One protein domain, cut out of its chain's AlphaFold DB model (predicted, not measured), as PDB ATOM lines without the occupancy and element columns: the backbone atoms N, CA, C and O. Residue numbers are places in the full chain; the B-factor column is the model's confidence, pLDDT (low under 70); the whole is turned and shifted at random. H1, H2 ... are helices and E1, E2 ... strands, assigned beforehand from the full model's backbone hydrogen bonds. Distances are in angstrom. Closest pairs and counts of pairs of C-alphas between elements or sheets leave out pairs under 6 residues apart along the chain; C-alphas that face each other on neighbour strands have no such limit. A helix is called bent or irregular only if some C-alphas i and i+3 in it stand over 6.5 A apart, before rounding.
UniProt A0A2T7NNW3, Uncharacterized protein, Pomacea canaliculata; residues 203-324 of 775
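What this domain is: This is residues 203 to 324 of the 775 residues of an uncharacterized protein of Pomacea canaliculata (UniProt A0A2T7NNW3). Two loosely joined lobes make this domain: in one, the two-stranded ribbon of E1 and E4 has H1 and H5 packed on it, with H3 and H4 folded into a V near the other end of E4; in the other, the short hairpin of E2 and E3 has H2 packed on it. The loop of residues 233 to 248 reaches far out from the hairpin, and the links of residues 221 to 227 and 271 to 286 join the lobes. The printed part has 122 residues, with five named helices and four named strands in the order E1 H1 E2 E3 H2 H3 H4 E4 H5; both two-stranded sheets are antiparallel, and the class is mixed, helices and strands. The whole is loose, with a radius of gyration of the C-alphas of 18.4 A and spans of 56 by 39 by 25 A.

Where its parts are: Find C-alpha 204 at (57.511, 24.388, 93.056); from there E1 runs 13.5 A over residues 204 to 208. Its partner E4 is residues 309 to 313, 13.1 A. H1 is residues 212 to 220, 12.4 A, and H5 is residues 314 to 321, 10.2 A, ending at C-alpha 321 at (48.829, 33.989, 86.768). H3, residues 287 to 297, measures 15.2 A, and H4, residues 299 to 307, 13.9 A. Farther along, look for E2, residues 228 to 232, 12.2 A; E3, residues 249 to 253, 13.4 A; and H2, residues 263 to 270, 10.5 A, beginning at C-alpha 263 at (79.534, 33.837, 89.606).

How they stand to each other: Start at E1 and E4, antiparallel at 145 degrees, where N 205 and O 312 are 2.8 A apart, within hydrogen-bond range. The closest C-alphas of E1 and H1 are those of Thr 207 and Ser 214, 6.1 A. H1 and H5 touch, closest at the C-alphas of Ile 217 and Val 320, 6.2 A, at a steep tilt of 69 degrees, only just short of about perpendicular, opposite ways. H1 and H3 are close but not clearly touching, with the C-alphas of Phe 218 and Ala 288 7.6 A apart. H3 and H4 touch at a steep tilt of 52 degrees, opposite ways, closest at the C-alphas of Phe 295 and Gln 302, 5.5 A. H2 and H3 are apart. E2 and E3 form a hairpin, antiparallel at 147 degrees, with N 231 and O 250 3.3 A apart, within hydrogen-bond range. The closest C-alphas of E3 and H2 are those of Tyr 251 and Lys 263, 6.7 A. Every O i to N i+4 pair is within hydrogen-bond range in H1, H2 and H3, against 3 of 5 in H4 and 3 of 4 in H5; H4 is irregular, but only just, with C-alphas 300 and 303 6.9 A apart.

The domain as a whole: Look to Glu 239 and Pro 299 for the two C-alphas farthest apart, 56.9 A. The printed part has no cut; the links E2 to E3 and H2 to H3 are long, and in the second, residues 275 to 276 pair antiparallel with 283 to 284. The mean pLDDT of the printed part is 83.4, and residues 203, 221 to 234, 244 to 245 and 247 are under 70.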
ATOM      1  N   ALA A 203      58.564  27.072  97.001       67.81
ATOM      2  CA  ALA A 203      57.594  26.095  96.511       67.81
ATOM      3  C   ALA A 203      57.699  25.945  94.980       67.81
ATOM      4  O   ALA A 203      58.078  26.887  94.278       67.81
ATOM      5  N   VAL A 204      57.362  24.762  94.469       75.12
ATOM      6  CA  VAL A 204      57.511  24.388  93.056       75.12
ATOM      7  C   VAL A 204      56.154  23.960  92.500       75.12
ATOM      8  O   VAL A 204      55.461  23.177  93.142       75.12
ATOM      9  N   MET A 205      55.794  24.474  91.324       85.75
ATOM     10  CA  MET A 205      54.547  24.186  90.610       85.75
ATOM     11  C   MET A 205      54.826  23.402  89.330       85.75
ATOM     12  O   MET A 205      55.683  23.787  88.530       85.75
ATOM     13  N   GLU A 206      54.085  22.321  89.118       85.62
ATOM     14  CA  GLU A 206      54.178  21.480  87.926       85.62
ATOM     15  C   GLU A 206      53.203  21.975  86.848       85.62
ATOM     16  O   GLU A 206      52.018  22.183  87.099       85.62
ATOM     17  N   THR A 207      53.712  22.186  85.634       85.94
ATOM     18  CA  THR A 207      52.941  22.622  84.454       85.94
ATOM     19  C   THR A 207      53.140  21.637  83.306       85.94
ATOM     20  O   THR A 207      54.190  21.002  83.207       85.94
ATOM     21  N   LYS A 208      52.142  21.458  82.434       86.88
ATOM     22  CA  LYS A 208      52.274  20.568  81.268       86.88
ATOM     23  C   LYS A 208      53.058  21.278  80.163       86.88
ATOM     24  O   LYS A 208      52.805  22.446  79.892       86.88
ATOM     25  N   ILE A 209      53.986  20.576  79.515       85.31
ATOM     26  CA  ILE A 209      54.732  21.132  78.376       85.31
ATOM     27  C   ILE A 209      53.760  21.421  77.226       85.31
ATOM     28  O   ILE A 209      52.936  20.574  76.885       85.31
ATOM     29  N   GLY A 210      53.852  22.620  76.645       84.00
ATOM     30  CA  GLY A 210      52.935  23.073  75.596       84.00
ATOM     31  C   GLY A 210      51.581  23.562  76.121       84.00
ATOM     32  O   GLY A 210      50.669  23.783  75.328       84.00
ATOM     33  N   SER A 211      51.419  23.743  77.439       89.81
ATOM     34  CA  SER A 211      50.323  24.562  77.967       89.81
ATOM     35  C   SER A 211      50.659  26.047  77.812       89.81
ATOM     36  O   SER A 211      51.829  26.436  77.898       89.81
ATOM     37  N   LYS A 212      49.641  26.892  77.628       90.31
ATOM     38  CA  LYS A 212      49.818  28.342  77.460       90.31
ATOM     39  C   LYS A 212      50.486  28.990  78.679       90.31
ATOM     40  O   LYS A 212      51.292  29.899  78.516       90.31
ATOM     41  N   GLU A 213      50.226  28.488  79.890       88.94
ATOM     42  CA  GLU A 213      50.933  28.944  81.092       88.94
ATOM     43  C   GLU A 213      52.419  28.570  81.044       88.94
ATOM     44  O   GLU A 213      53.251  29.366  81.462       88.94
ATOM     45  N   SER A 214      52.779  27.391  80.514       85.50
ATOM     46  CA  SER A 214      54.191  27.005  80.372       85.50
ATOM     47  C   SER A 214      54.936  27.947  79.418       85.50
ATOM     48  O   SER A 214      56.011  28.431  79.765       85.50
ATOM     49  N   GLU A 215      54.332  28.297  78.277       87.25
ATOM     50  CA  GLU A 215      54.887  29.249  77.302       87.25
ATOM     51  C   GLU A 215      55.030  30.661  77.888       87.25
ATOM     52  O   GLU A 215      56.070  31.302  77.733       87.25
ATOM     53  N   GLU A 216      54.042  31.131  78.652       89.00
ATOM     54  CA  GLU A 216      54.126  32.418  79.350       89.00
ATOM     55  C   GLU A 216      55.186  32.417  80.469       89.00
ATOM     56  O   GLU A 216      55.870  33.425  80.656       89.00
ATOM     57  N   ILE A 217      55.410  31.294  81.165       83.81
ATOM     58  CA  ILE A 217      56.492  31.165  82.161       83.81
ATOM     59  C   ILE A 217      57.871  31.155  81.483       83.81
ATOM     60  O   ILE A 217      58.790  31.805  81.990       83.81
ATOM     61  N   PHE A 218      58.016  30.502  80.323       79.44
ATOM     62  CA  PHE A 218      59.237  30.582  79.508       79.44
ATOM     63  C   PHE A 218      59.512  32.012  79.005       79.44
ATOM     64  O   PHE A 218      60.671  32.394  78.882       79.44
ATOM     65  N   HIS A 219      58.482  32.836  78.780       80.88
ATOM     66  CA  HIS A 219      58.658  34.251  78.427       80.88
ATOM     67  C   HIS A 219      58.911  35.184  79.624       80.88
ATOM     68  O   HIS A 219      59.618  36.179  79.471       80.88
ATOM     69  N   VAL A 220      58.379  34.888  80.817       75.75
ATOM     70  CA  VAL A 220      58.677  35.659  82.044       75.75
ATOM     71  C   VAL A 220      60.094  35.388  82.563       75.75
ATOM     72  O   VAL A 220      60.688  36.255  83.208       75.75
ATOM     73  N   GLN A 221      60.666  34.220  82.261       63.62
ATOM     74  CA  GLN A 221      62.082  33.950  82.477       63.62
ATOM     75  C   GLN A 221      62.910  34.222  81.205       63.62
ATOM     76  O   GLN A 221      63.210  33.309  80.441       63.62
ATOM     77  N   GLU A 222      63.475  35.434  81.086       56.78
ATOM     78  CA  GLU A 222      64.872  35.500  80.627       56.78
ATOM     79  C   GLU A 222      65.665  34.613  81.595       56.78
ATOM     80  O   GLU A 222      65.914  35.009  82.735       56.78
ATOM     81  N   HIS A 223      65.945  33.366  81.201       51.53
ATOM     82  CA  HIS A 223      66.419  32.339  82.123       51.53
ATOM     83  C   HIS A 223      67.806  32.699  82.697       51.53
ATOM     84  O   HIS A 223      68.841  32.261  82.186       51.53
ATOM     85  N   GLU A 224      67.836  33.423  83.826       47.47
ATOM     86  CA  GLU A 224      68.948  33.394  84.778       47.47
ATOM     87  C   GLU A 224      69.123  31.930  85.180       47.47
ATOM     88  O   GLU A 224      68.434  31.411  86.057       47.47
ATOM     89  N   MET A 225      70.019  31.232  84.482       50.81
ATOM     90  CA  MET A 225      70.245  29.810  84.681       50.81
ATOM     91  C   MET A 225      70.668  29.578  86.134       50.81
ATOM     92  O   MET A 225      71.830  29.806  86.486       50.81
ATOM     93  N   VAL A 226      69.736  29.094  86.971       48.50
ATOM     94  CA  VAL A 226      69.930  28.784  88.404       48.50
ATOM     95  C   VAL A 226      70.754  27.498  88.549       48.50
ATOM     96  O   VAL A 226      70.359  26.486  89.123       48.50
ATOM     97  N   CYS A 227      71.944  27.544  87.968       52.16
ATOM     98  CA  CYS A 227      72.908  26.467  87.821       52.16
ATOM     99  C   CYS A 227      74.105  26.683  88.747       52.16
ATOM    100  O   CYS A 227      75.229  26.331  88.402       52.16
ATOM    101  N   GLY A 228      73.840  27.311  89.897       52.94
ATOM    102  CA  GLY A 228      74.823  27.824  90.838       52.94
ATOM    103  C   GLY A 228      74.270  27.951  92.246       52.94
ATOM    104  O   GLY A 228      74.086  29.067  92.722       52.94
ATOM    105  N   VAL A 229      74.051  26.826  92.933       55.62
ATOM    106  CA  VAL A 229      73.745  26.848  94.374       55.62
ATOM    107  C   VAL A 229      74.908  27.518  95.104       55.62
ATOM    108  O   VAL A 229      76.012  26.971  95.140       55.62
ATOM    109  N   SER A 230      74.673  28.696  95.687       54.97
ATOM    110  CA  SER A 230      75.629  29.353  96.576       54.97
ATOM    111  C   SER A 230      75.521  28.741  97.971       54.97
ATOM    112  O   SER A 230      74.745  29.204  98.802       54.97
ATOM    113  N   ALA A 231      76.284  27.678  98.214       62.91
ATOM    114  CA  ALA A 231      76.360  27.046  99.526       62.91
ATOM    115  C   ALA A 231      77.487  27.678 100.355       62.91
ATOM    116  O   ALA A 231      78.618  27.801  99.871       62.91
ATOM    117  N   ASN A 232      77.206  28.024 101.615       65.94
ATOM    118  CA  ASN A 232      78.247  28.384 102.579       65.94
ATOM    119  C   ASN A 232      79.026  27.100 102.898       65.94
ATOM    120  O   ASN A 232      78.477  26.139 103.444       65.94
ATOM    121  N   THR A 233      80.285  27.030 102.462       64.19
ATOM    122  CA  THR A 233      81.026  25.761 102.455       64.19
ATOM    123  C   THR A 233      81.690  25.476 103.799       64.19
ATOM    124  O   THR A 233      82.737  26.026 104.125       64.19
ATOM    125  N   GLN A 234      81.082  24.570 104.568       69.81
ATOM    126  CA  GLN A 234      81.630  24.071 105.828       69.81
ATOM    127  C   GLN A 234      82.998  23.406 105.605       69.81
ATOM    128  O   GLN A 234      83.131  22.477 104.803       69.81
ATOM    129  N   LEU A 235      84.015  23.872 106.330       73.19
ATOM    130  CA  LEU A 235      85.370  23.330 106.277       73.19
ATOM    131  C   LEU A 235      85.547  22.277 107.373       73.19
ATOM    132  O   LEU A 235      85.599  22.602 108.557       73.19
ATOM    133  N   LEU A 236      85.684  21.010 106.984       78.31
ATOM    134  CA  LEU A 236      86.135  19.964 107.900       78.31
ATOM    135  C   LEU A 236      87.667  19.946 107.948       78.31
ATOM    136  O   LEU A 236      88.328  19.943 106.906       78.31
ATOM    137  N   SER A 237      88.222  19.895 109.159       78.19
ATOM    138  CA  SER A 237      89.630  19.567 109.384       78.19
ATOM    139  C   SER A 237      89.927  18.131 108.945       78.19
ATOM    140  O   SER A 237      89.023  17.308 108.766       78.19
ATOM    141  N   ARG A 238      91.213  17.795 108.835       81.62
ATOM    142  CA  ARG A 238      91.688  16.439 108.516       81.62
ATOM    143  C   ARG A 238      91.206  15.389 109.531       81.62
ATOM    144  O   ARG A 238      91.021  14.233 109.170       81.62
ATOM    145  N   GLU A 239      90.930  15.812 110.763       89.50
ATOM    146  CA  GLU A 239      90.420  15.022 111.889       89.50
ATOM    147  C   GLU A 239      88.876  14.981 111.939       89.50
ATOM    148  O   GLU A 239      88.297  14.632 112.966       89.50
ATOM    149  N   GLY A 240      88.184  15.416 110.878       81.62
ATOM    150  CA  GLY A 240      86.717  15.410 110.781       81.62
ATOM    151  C   GLY A 240      85.992  16.465 111.626       81.62
ATOM    152  O   GLY A 240      84.769  16.564 111.565       81.62
ATOM    153  N   ARG A 241      86.714  17.284 112.399       80.75
ATOM    154  CA  ARG A 241      86.132  18.389 113.180       80.75
ATOM    155  C   ARG A 241      85.761  19.554 112.266       80.75
ATOM    156  O   ARG A 241      86.559  19.932 111.411       80.75
ATOM    157  N   LEU A 242      84.591  20.155 112.476       76.88
ATOM    158  CA  LEU A 242      84.221  21.408 111.817       76.88
ATOM    159  C   LEU A 242      85.154  22.532 112.284       76.88
ATOM    160  O   LEU A 242      85.147  22.915 113.453       76.88
ATOM    161  N   MET A 243      85.953  23.052 111.355       70.56
ATOM    162  CA  MET A 243      86.612  24.346 111.508       70.56
ATOM    163  C   MET A 243      85.551  25.447 111.360       70.56
ATOM    164  O   MET A 243      84.472  25.206 110.815       70.56
ATOM    165  N   ALA A 244      85.840  26.644 111.876       68.62
ATOM    166  CA  ALA A 244      84.870  27.735 111.962       68.62
ATOM    167  C   ALA A 244      84.143  28.013 110.629       68.62
ATOM    168  O   ALA A 244      84.729  27.890 109.551       68.62
ATOM    169  N   LEU A 245      82.873  28.424 110.721       63.88
ATOM    170  CA  LEU A 245      82.042  28.819 109.579       63.88
ATOM    171  C   LEU A 245      82.625  30.063 108.890       63.88
ATOM    172  O   LEU A 245      82.290  31.198 109.219       63.88
ATOM    173  N   VAL A 246      83.515  29.836 107.927       73.25
ATOM    174  CA  VAL A 246      83.955  30.853 106.974       73.25
ATOM    175  C   VAL A 246      82.955  30.855 105.821       73.25
ATOM    176  O   VAL A 246      82.822  29.850 105.125       73.25
ATOM    177  N   ASP A 247      82.286  31.985 105.585       68.31
ATOM    178  CA  ASP A 247      81.321  32.160 104.489       68.31
ATOM    179  C   ASP A 247      82.009  32.273 103.114       68.31
ATOM    180  O   ASP A 247      81.902  33.260 102.380       68.31
ATOM    181  N   ILE A 248      82.723  31.212 102.733       80.94
ATOM    182  CA  ILE A 248      83.229  31.012 101.380       80.94
ATOM    183  C   ILE A 248      82.030  30.663 100.495       80.94
ATOM    184  O   ILE A 248      81.648  29.495 100.357       80.94
ATOM    185  N   LYS A 249      81.439  31.696  99.886       83.50
ATOM    186  CA  LYS A 249      80.430  31.550  98.831       83.50
ATOM    187  C   LYS A 249      81.057  30.817  97.645       83.50
ATOM    188  O   LYS A 249      81.836  31.389  96.883       83.50
ATOM    189  N   ARG A 250      80.722  29.534  97.505       88.31
ATOM    190  CA  ARG A 250      81.083  28.700  96.356       88.31
ATOM    191  C   ARG A 250      79.826  28.386  95.559       88.31
ATOM    192  O   ARG A 250      78.842  27.907  96.114       88.31
ATOM    193  N   TYR A 251      79.903  28.626  94.257       88.44
ATOM    194  CA  TYR A 251      78.879  28.284  93.285       88.44
ATOM    195  C   TYR A 251      79.222  26.937  92.636       88.44
ATOM    196  O   TYR A 251      80.389  26.668  92.332       88.44
ATOM    197  N   TRP A 252      78.210  26.099  92.416       89.06
ATOM    198  CA  TRP A 252      78.347  24.747  91.867       89.06
ATOM    199  C   TRP A 252      77.526  24.589  90.595       89.06
ATOM    200  O   TRP A 252      76.327  24.844  90.632       89.06
ATOM    201  N   CYS A 253      78.143  24.104  89.515       87.50
ATOM    202  CA  CYS A 253      77.428  23.776  88.287       87.50
ATOM    203  C   CYS A 253      76.415  22.653  88.542       87.50
ATOM    204  O   CYS A 253      76.767  21.598  89.081       87.50
ATOM    205  N   ASN A 254      75.161  22.841  88.125       84.12
ATOM    206  CA  ASN A 254      74.158  21.782  88.244       84.12
ATOM    207  C   ASN A 254      74.548  20.554  87.403       84.12
ATOM    208  O   ASN A 254      74.449  19.436  87.907       84.12
ATOM    209  N   PHE A 255      75.064  20.760  86.187       82.62
ATOM    210  CA  PHE A 255      75.256  19.716  85.171       82.62
ATOM    211  C   PHE A 255      76.541  18.883  85.310       82.62
ATOM    212  O   PHE A 255      76.593  17.761  84.813       82.62
ATOM    213  N   CYS A 256      77.575  19.376  85.999       88.69
ATOM    214  CA  CYS A 256      78.810  18.616  86.234       88.69
ATOM    215  C   CYS A 256      79.480  18.981  87.569       88.69
ATOM    216  O   CYS A 256      78.970  19.790  88.338       88.69
ATOM    217  N   SER A 257      80.643  18.395  87.868       91.12
ATOM    218  CA  SER A 257      81.392  18.603  89.119       91.12
ATOM    219  C   SER A 257      82.079  19.973  89.267       91.12
ATOM    220  O   SER A 257      82.690  20.225  90.308       91.12
ATOM    221  N   PHE A 258      81.989  20.865  88.274       92.31
ATOM    222  CA  PHE A 258      82.616  22.187  88.314       92.31
ATOM    223  C   PHE A 258      82.095  23.048  89.476       92.31
ATOM    224  O   PHE A 258      80.892  23.130  89.734       92.31
ATOM    225  N   SER A 259      83.012  23.737  90.158       92.81
ATOM    226  CA  SER A 259      82.678  24.745  91.164       92.81
ATOM    227  C   SER A 259      83.721  25.854  91.223       92.81
ATOM    228  O   SER A 259      84.899  25.637  90.940       92.81
ATOM    229  N   THR A 260      83.281  27.052  91.597       92.75
ATOM    230  CA  THR A 260      84.107  28.267  91.641       92.75
ATOM    231  C   THR A 260      83.601  29.224  92.721       92.75
ATOM    232  O   THR A 260      82.441  29.171  93.125       92.75
ATOM    233  N   SER A 261      84.461  30.121  93.200       92.25
ATOM    234  CA  SER A 261      84.090  31.249  94.064       92.25
ATOM    235  C   SER A 261      83.547  32.464  93.293       92.25
ATOM    236  O   SER A 261      83.196  33.467  93.908       92.25
ATOM    237  N   ASN A 262      83.472  32.413  91.957       90.62
ATOM    238  CA  ASN A 262      83.117  33.555  91.110       90.62
ATOM    239  C   ASN A 262      81.890  33.258  90.221       90.62
ATOM    240  O   ASN A 262      81.986  32.422  89.319       90.62
ATOM    241  N   LYS A 263      80.770  33.985  90.415       88.75
ATOM    242  CA  LYS A 263      79.534  33.837  89.606       88.75
ATOM    243  C   LYS A 263      79.833  33.919  88.105       88.75
ATOM    244  O   LYS A 263      79.303  33.118  87.346       88.75
ATOM    245  N   ASN A 264      80.734  34.803  87.674       87.06
ATOM    246  CA  ASN A 264      81.029  35.001  86.253       87.06
ATOM    247  C   ASN A 264      81.760  33.801  85.639       87.06
ATOM    248  O   ASN A 264      81.453  33.424  84.516       87.06
ATOM    249  N   GLN A 265      82.677  33.161  86.377       90.75
ATOM    250  CA  GLN A 265      83.315  31.920  85.911       90.75
ATOM    251  C   GLN A 265      82.310  30.774  85.813       90.75
ATOM    252  O   GLN A 265      82.423  29.950  84.912       90.75
ATOM    253  N   LEU A 266      81.327  30.727  86.717       90.88
ATOM    254  CA  LEU A 266      80.245  29.760  86.609       90.88
ATOM    255  C   LEU A 266      79.362  30.057  85.390       90.88
ATOM    256  O   LEU A 266      79.096  29.133  84.640       90.88
ATOM    257  N   ILE A 267      78.955  31.310  85.157       85.19
ATOM    258  CA  ILE A 267      78.168  31.696  83.972       85.19
ATOM    259  C   ILE A 267      78.903  31.289  82.691       85.19
ATOM    260  O   ILE A 267      78.330  30.576  81.875       85.19
ATOM    261  N   THR A 268      80.184  31.654  82.543       89.00
ATOM    262  CA  THR A 268      80.999  31.229  81.392       89.00
ATOM    263  C   THR A 268      81.033  29.708  81.257       89.00
ATOM    264  O   THR A 268      80.842  29.204  80.160       89.00
ATOM    265  N   HIS A 269      81.201  28.979  82.363       91.12
ATOM    266  CA  HIS A 269      81.210  27.522  82.334       91.12
ATOM    267  C   HIS A 269      79.846  26.898  81.988       91.12
ATOM    268  O   HIS A 269      79.800  25.866  81.329       91.12
ATOM    269  N   ILE A 270      78.722  27.496  82.392       87.19
ATOM    270  CA  ILE A 270      77.396  26.995  81.998       87.19
ATOM    271  C   ILE A 270      77.219  27.121  80.476       87.19
ATOM    272  O   ILE A 270      76.648  26.222  79.874       87.19
ATOM    273  N   MET A 271      77.802  28.143  79.835       85.12
ATOM    274  CA  MET A 271      77.826  28.261  78.368       85.12
ATOM    275  C   MET A 271      78.693  27.191  77.665       85.12
ATOM    276  O   MET A 271      78.577  27.034  76.449       85.12
ATOM    277  N   ASP A 272      79.525  26.428  78.388       88.56
ATOM    278  CA  ASP A 272      80.175  25.225  77.842       88.56
ATOM    279  C   ASP A 272      79.187  24.044  77.736       88.56
ATOM    280  O   ASP A 272      79.400  23.124  76.944       88.56
ATOM    281  N   HIS A 273      78.097  24.048  78.517       87.31
ATOM    282  CA  HIS A 273      77.044  23.033  78.443       87.31
ATOM    283  C   HIS A 273      76.039  23.410  77.362       87.31
ATOM    284  O   HIS A 273      75.309  24.394  77.473       87.31
ATOM    285  N   ARG A 274      75.970  22.584  76.320       92.12
ATOM    286  CA  ARG A 274      74.900  22.635  75.324       92.12
ATOM    287  C   ARG A 274      74.001  21.428  75.494       92.12
ATOM    288  O   ARG A 274      74.467  20.289  75.543       92.12
ATOM    289  N   PHE A 275      72.706  21.685  75.559       92.19
ATOM    290  CA  PHE A 275      71.694  20.659  75.396       92.19
ATOM    291  C   PHE A 275      71.539  20.400  73.902       92.19
ATOM    292  O   PHE A 275      71.487  21.340  73.111       92.19
ATOM    293  N   HIS A 276      71.476  19.130  73.519       94.81
ATOM    294  CA  HIS A 276      71.243  18.702  72.144       94.81
ATOM    295  C   HIS A 276      69.859  18.064  72.050       94.81
ATOM    296  O   HIS A 276      69.453  17.339  72.963       94.81
ATOM    297  N   CYS A 277      69.147  18.301  70.948       96.44
ATOM    298  CA  CYS A 277      67.977  17.491  70.629       96.44
ATOM    299  C   CYS A 277      68.411  16.024  70.457       96.44
ATOM    300  O   CYS A 277      69.479  15.739  69.917       96.44
ATOM    301  N   LYS A 278      67.584  15.079  70.914       96.38
ATOM    302  CA  LYS A 278      67.837  13.639  70.731       96.38
ATOM    303  C   LYS A 278      67.678  13.206  69.264       96.38
ATOM    304  O   LYS A 278      68.268  12.205  68.863       96.38
ATOM    305  N   TYR A 279      66.877  13.940  68.497       96.12
ATOM    306  CA  TYR A 279      66.346  13.520  67.201       96.12
ATOM    307  C   TYR A 279      66.950  14.285  66.007       96.12
ATOM    308  O   TYR A 279      66.956  13.773  64.890       96.12
ATOM    309  N   CYS A 280      67.528  15.476  66.218       97.31
ATOM    310  CA  CYS A 280      68.253  16.216  65.180       97.31
ATOM    311  C   CYS A 280      69.478  16.978  65.725       97.31
ATOM    312  O   CYS A 280      69.862  16.844  66.884       97.31
ATOM    313  N   ARG A 281      70.119  17.795  64.876       97.31
ATOM    314  CA  ARG A 281      71.342  18.558  65.204       97.31
ATOM    315  C   ARG A 281      71.101  19.864  65.982       97.31
ATOM    316  O   ARG A 281      72.060  20.603  66.207       97.31
ATOM    317  N   TYR A 282      69.863  20.174  66.369       97.31
ATOM    318  CA  TYR A 282      69.553  21.369  67.157       97.31
ATOM    319  C   TYR A 282      70.234  21.336  68.532       97.31
ATOM    320  O   TYR A 282      70.374  20.280  69.158       97.31
ATOM    321  N   GLN A 283      70.653  22.509  69.002       95.19
ATOM    322  CA  GLN A 283      71.313  22.694  70.289       95.19
ATOM    323  C   GLN A 283      70.988  24.075  70.874       95.19
ATOM    324  O   GLN A 283      70.984  25.058  70.136       95.19
ATOM    325  N   SER A 284      70.795  24.155  72.192       92.81
ATOM    326  CA  SER A 284      70.716  25.424  72.934       92.81
ATOM    327  C   SER A 284      71.448  25.321  74.278       92.81
ATOM    328  O   SER A 284      71.751  24.231  74.764       92.81
ATOM    329  N   PHE A 285      71.746  26.472  74.879       87.06
ATOM    330  CA  PHE A 285      72.229  26.590  76.258       87.06
ATOM    331  C   PHE A 285      71.098  26.408  77.280       87.06
ATOM    332  O   PHE A 285      71.354  26.070  78.431       87.06
ATOM    333  N   SER A 286      69.842  26.585  76.859       86.19
ATOM    334  CA  SER A 286      68.662  26.329  77.679       86.19
ATOM    335  C   SER A 286      68.077  24.946  77.383       86.19
ATOM    336  O   SER A 286      67.956  24.507  76.236       86.19
ATOM    337  N   ARG A 287      67.706  24.234  78.454       86.31
ATOM    338  CA  ARG A 287      67.019  22.939  78.366       86.31
ATOM    339  C   ARG A 287      65.552  23.099  77.947       86.31
ATOM    340  O   ARG A 287      65.008  22.157  77.376       86.31
ATOM    341  N   ALA A 288      64.937  24.254  78.216       86.62
ATOM    342  CA  ALA A 288      63.571  24.552  77.793       86.62
ATOM    343  C   ALA A 288      63.485  24.584  76.263       86.62
ATOM    344  O   ALA A 288      62.733  23.805  75.689       86.62
ATOM    345  N   ASP A 289      64.357  25.353  75.606       91.00
ATOM    346  CA  ASP A 289      64.382  25.512  74.149       91.00
ATOM    347  C   ASP A 289      64.558  24.166  73.440       91.00
ATOM    348  O   ASP A 289      63.930  23.914  72.422       91.00
ATOM    349  N   VAL A 290      65.397  23.269  73.976       93.38
ATOM    350  CA  VAL A 290      65.602  21.932  73.393       93.38
ATOM    351  C   VAL A 290      64.378  21.036  73.576       93.38
ATOM    352  O   VAL A 290      64.083  20.239  72.684       93.38
ATOM    353  N   ILE A 291      63.642  21.166  74.682       91.94
ATOM    354  CA  ILE A 291      62.370  20.465  74.894       91.94
ATOM    355  C   ILE A 291      61.293  21.026  73.955       91.94
ATOM    356  O   ILE A 291      60.647  20.245  73.262       91.94
ATOM    357  N   GLN A 292      61.154  22.351  73.860       92.19
ATOM    358  CA  GLN A 292      60.191  23.031  72.988       92.19
ATOM    359  C   GLN A 292      60.479  22.767  71.500       92.19
ATOM    360  O   GLN A 292      59.589  22.389  70.743       92.19
ATOM    361  N   HIS A 293      61.744  22.860  71.081       95.75
ATOM    362  CA  HIS A 293      62.182  22.466  69.745       95.75
ATOM    363  C   HIS A 293      61.847  20.998  69.455       95.75
ATOM    364  O   HIS A 293      61.336  20.699  68.377       95.75
ATOM    365  N   SER A 294      62.108  20.088  70.402       96.25
ATOM    366  CA  SER A 294      61.757  18.674  70.228       96.25
ATOM    367  C   SER A 294      60.238  18.504  70.104       96.25
ATOM    368  O   SER A 294      59.789  17.771  69.238       96.25
ATOM    369  N   PHE A 295      59.444  19.231  70.891       95.12
ATOM    370  CA  PHE A 295      57.980  19.178  70.850       95.12
ATOM    371  C   PHE A 295      57.387  19.658  69.515       95.12
ATOM    372  O   PHE A 295      56.491  19.005  68.991       95.12
ATOM    373  N   HIS A 296      57.896  20.751  68.936       95.38
ATOM    374  CA  HIS A 296      57.371  21.277  67.667       95.38
ATOM    375  C   HIS A 296      57.987  20.642  66.408       95.38
ATOM    376  O   HIS A 296      57.358  20.669  65.354       95.38
ATOM    377  N   THR A 297      59.215  20.110  66.481       97.44
ATOM    378  CA  THR A 297      59.944  19.603  65.294       97.44
ATOM    379  C   THR A 297      59.879  18.081  65.158       97.44
ATOM    380  O   THR A 297      60.046  17.564  64.057       97.44
ATOM    381  N   HIS A 298      59.651  17.361  66.260       97.12
ATOM    382  CA  HIS A 298      59.718  15.902  66.318       97.12
ATOM    383  C   HIS A 298      58.394  15.324  66.843       97.12
ATOM    384  O   HIS A 298      58.217  15.234  68.061       97.12
ATOM    385  N   PRO A 299      57.447  14.922  65.970       95.81
ATOM    386  CA  PRO A 299      56.188  14.308  66.407       95.81
ATOM    387  C   PRO A 299      56.418  13.040  67.250       95.81
ATOM    388  O   PRO A 299      55.672  12.778  68.189       95.81
ATOM    389  N   GLU A 300      57.519  12.318  67.025       95.25
ATOM    390  CA  GLU A 300      57.986  11.188  67.840       95.25
ATOM    391  C   GLU A 300      58.445  11.566  69.272       95.25
ATOM    392  O   GLU A 300      58.857  10.706  70.059       95.25
ATOM    393  N   PHE A 301      58.413  12.854  69.619       95.94
ATOM    394  CA  PHE A 301      58.570  13.368  70.979       95.94
ATOM    395  C   PHE A 301      57.244  13.868  71.578       95.94
ATOM    396  O   PHE A 301      57.188  14.083  72.786       95.94
ATOM    397  N   GLN A 302      56.166  14.019  70.800       92.94
ATOM    398  CA  GLN A 302      54.912  14.614  71.281       92.94
ATOM    399  C   GLN A 302      54.234  13.763  72.373       92.94
ATOM    400  O   GLN A 302      53.822  14.302  73.401       92.94
ATOM    401  N   GLU A 303      54.215  12.433  72.220       91.81
ATOM    402  CA  GLU A 303      53.755  11.509  73.272       91.81
ATOM    403  C   GLU A 303      54.612  11.634  74.543       91.81
ATOM    404  O   GLU A 303      54.090  11.776  75.649       91.81
ATOM    405  N   MET A 304      55.939  11.666  74.390       92.12
ATOM    406  CA  MET A 304      56.884  11.793  75.505       92.12
ATOM    407  C   MET A 304      56.723  13.132  76.242       92.12
ATOM    408  O   MET A 304      56.774  13.174  77.469       92.12
ATOM    409  N   ALA A 305      56.486  14.219  75.505       89.81
ATOM    410  CA  ALA A 305      56.221  15.540  76.057       89.81
ATOM    411  C   ALA A 305      54.904  15.582  76.846       89.81
ATOM    412  O   ALA A 305      54.856  16.232  77.885       89.81
ATOM    413  N   SER A 306      53.870  14.844  76.419       87.69
ATOM    414  CA  SER A 306      52.587  14.775  77.139       87.69
ATOM    415  C   SER A 306      52.705  14.137  78.535       87.69
ATOM    416  O   SER A 306      51.941  14.478  79.440       87.69
ATOM    417  N   LEU A 307      53.697  13.256  78.721       88.88
ATOM    418  CA  LEU A 307      54.050  12.626  79.997       88.88
ATOM    419  C   LEU A 307      55.023  13.467  80.841       88.88
ATOM    420  O   LEU A 307      55.215  13.184  82.023       88.88
ATOM    421  N   MET A 308      55.666  14.480  80.254       87.19
ATOM    422  CA  MET A 308      56.655  15.309  80.933       87.19
ATOM    423  C   MET A 308      56.034  16.602  81.474       87.19
ATOM    424  O   MET A 308      55.385  17.369  80.766       87.19
ATOM    425  N   GLN A 309      56.303  16.876  82.748       85.06
ATOM    426  CA  GLN A 309      55.891  18.104  83.423       85.06
ATOM    427  C   GLN A 309      57.095  19.027  83.630       85.06
ATOM    428  O   GLN A 309      58.222  18.574  83.854       85.06
ATOM    429  N   TYR A 310      56.857  20.332  83.542       79.81
ATOM    430  CA  TYR A 310      57.846  21.369  83.784       79.81
ATOM    431  C   TYR A 310      57.672  21.950  85.193       79.81
ATOM    432  O   TYR A 310      56.627  22.511  85.534       79.81
ATOM    433  N   CYS A 311      58.706  21.785  86.018       79.31
ATOM    434  CA  CYS A 311      58.743  22.245  87.402       79.31
ATOM    435  C   CYS A 311      59.198  23.713  87.460       79.31
ATOM    436  O   CYS A 311      60.356  24.025  87.180       79.31
ATOM    437  N   THR A 312      58.290  24.601  87.851       78.44
ATOM    438  CA  THR A 312      58.465  26.062  87.907       78.44
ATOM    439  C   THR A 312      58.511  26.545  89.355       78.44
ATOM    440  O   THR A 312      57.985  25.874  90.240       78.44
ATOM    441  N   LEU A 313      59.119  27.698  89.647       82.88
ATOM    442  CA  LEU A 313      59.003  28.293  90.986       82.88
ATOM    443  C   LEU A 313      57.608  28.906  91.161       82.88
ATOM    444  O   LEU A 313      57.110  29.584  90.261       82.88
ATOM    445  N   LEU A 314      56.993  28.726  92.334       82.44
ATOM    446  CA  LEU A 314      55.665  29.278  92.633       82.44
ATOM    447  C   LEU A 314      55.633  30.811  92.481       82.44
ATOM    448  O   LEU A 314      54.639  31.353  92.013       82.44
ATOM    449  N   SER A 315      56.733  31.507  92.788       82.00
ATOM    450  CA  SER A 315      56.894  32.956  92.562       82.00
ATOM    451  C   SER A 315      56.767  33.388  91.099       82.00
ATOM    452  O   SER A 315      56.540  34.563  90.816       82.00
ATOM    453  N   ASP A 316      56.954  32.463  90.165       80.25
ATOM    454  CA  ASP A 316      57.079  32.742  88.737       80.25
ATOM    455  C   ASP A 316      55.796  32.303  88.033       80.25
ATOM    456  O   ASP A 316      55.208  33.078  87.279       80.25
ATOM    457  N   TYR A 317      55.269  31.142  88.436       85.25
ATOM    458  CA  TYR A 317      53.893  30.725  88.180       85.25
ATOM    459  C   TYR A 317      52.876  31.796  88.624       85.25
ATOM    460  O   TYR A 317      52.014  32.196  87.844       85.25
ATOM    461  N   LEU A 318      53.013  32.342  89.842       88.88
ATOM    462  CA  LEU A 318      52.134  33.407  90.342       88.88
ATOM    463  C   LEU A 318      52.317  34.743  89.607       88.88
ATOM    464  O   LEU A 318      51.347  35.494  89.504       88.88
ATOM    465  N   ARG A 319      53.511  35.039  89.070       86.12
ATOM    466  CA  ARG A 319      53.739  36.226  88.221       86.12
ATOM    467  C   ARG A 319      53.035  36.107  86.868       86.12
ATOM    468  O   ARG A 319      52.501  37.105  86.396       86.12
ATOM    469  N   VAL A 320      52.982  34.907  86.287       87.62
ATOM    470  CA  VAL A 320      52.223  34.630  85.053       87.62
ATOM    471  C   VAL A 320      50.716  34.625  85.299       87.62
ATOM    472  O   VAL A 320      49.984  35.283  84.570       87.62
ATOM    473  N   GLN A 321      50.247  33.982  86.373       89.25
ATOM    474  CA  GLN A 321      48.829  33.989  86.768       89.25
ATOM    475  C   GLN A 321      48.278  35.398  87.057       89.25
ATOM    476  O   GLN A 321      47.086  35.638  86.882       89.25
ATOM    477  N   ASN A 322      49.124  36.342  87.492       89.56
ATOM    478  CA  ASN A 322      48.714  37.689  87.904       89.56
ATOM    479  C   ASN A 322      49.384  38.794  87.057       89.56
ATOM    480  O   ASN A 322      50.102  39.636  87.603       89.56
ATOM    481  N   PRO A 323      49.117  38.890  85.738       77.50
ATOM    482  CA  PRO A 323      49.778  39.866  84.861       77.50
ATOM    483  C   PRO A 323      49.486  41.331  85.245       77.50
ATOM    484  O   PRO A 323      50.204  42.247  84.842       77.50
ATOM    485  N   ASN A 324      48.447  41.566  86.054       80.94
ATOM    486  CA  ASN A 324      48.083  42.882  86.570       80.94
ATOM    487  C   ASN A 324      49.024  43.395  87.677       80.94
ATOM    488  O   ASN A 324      49.212  44.606  87.772       80.94
TER     489      ASN A 324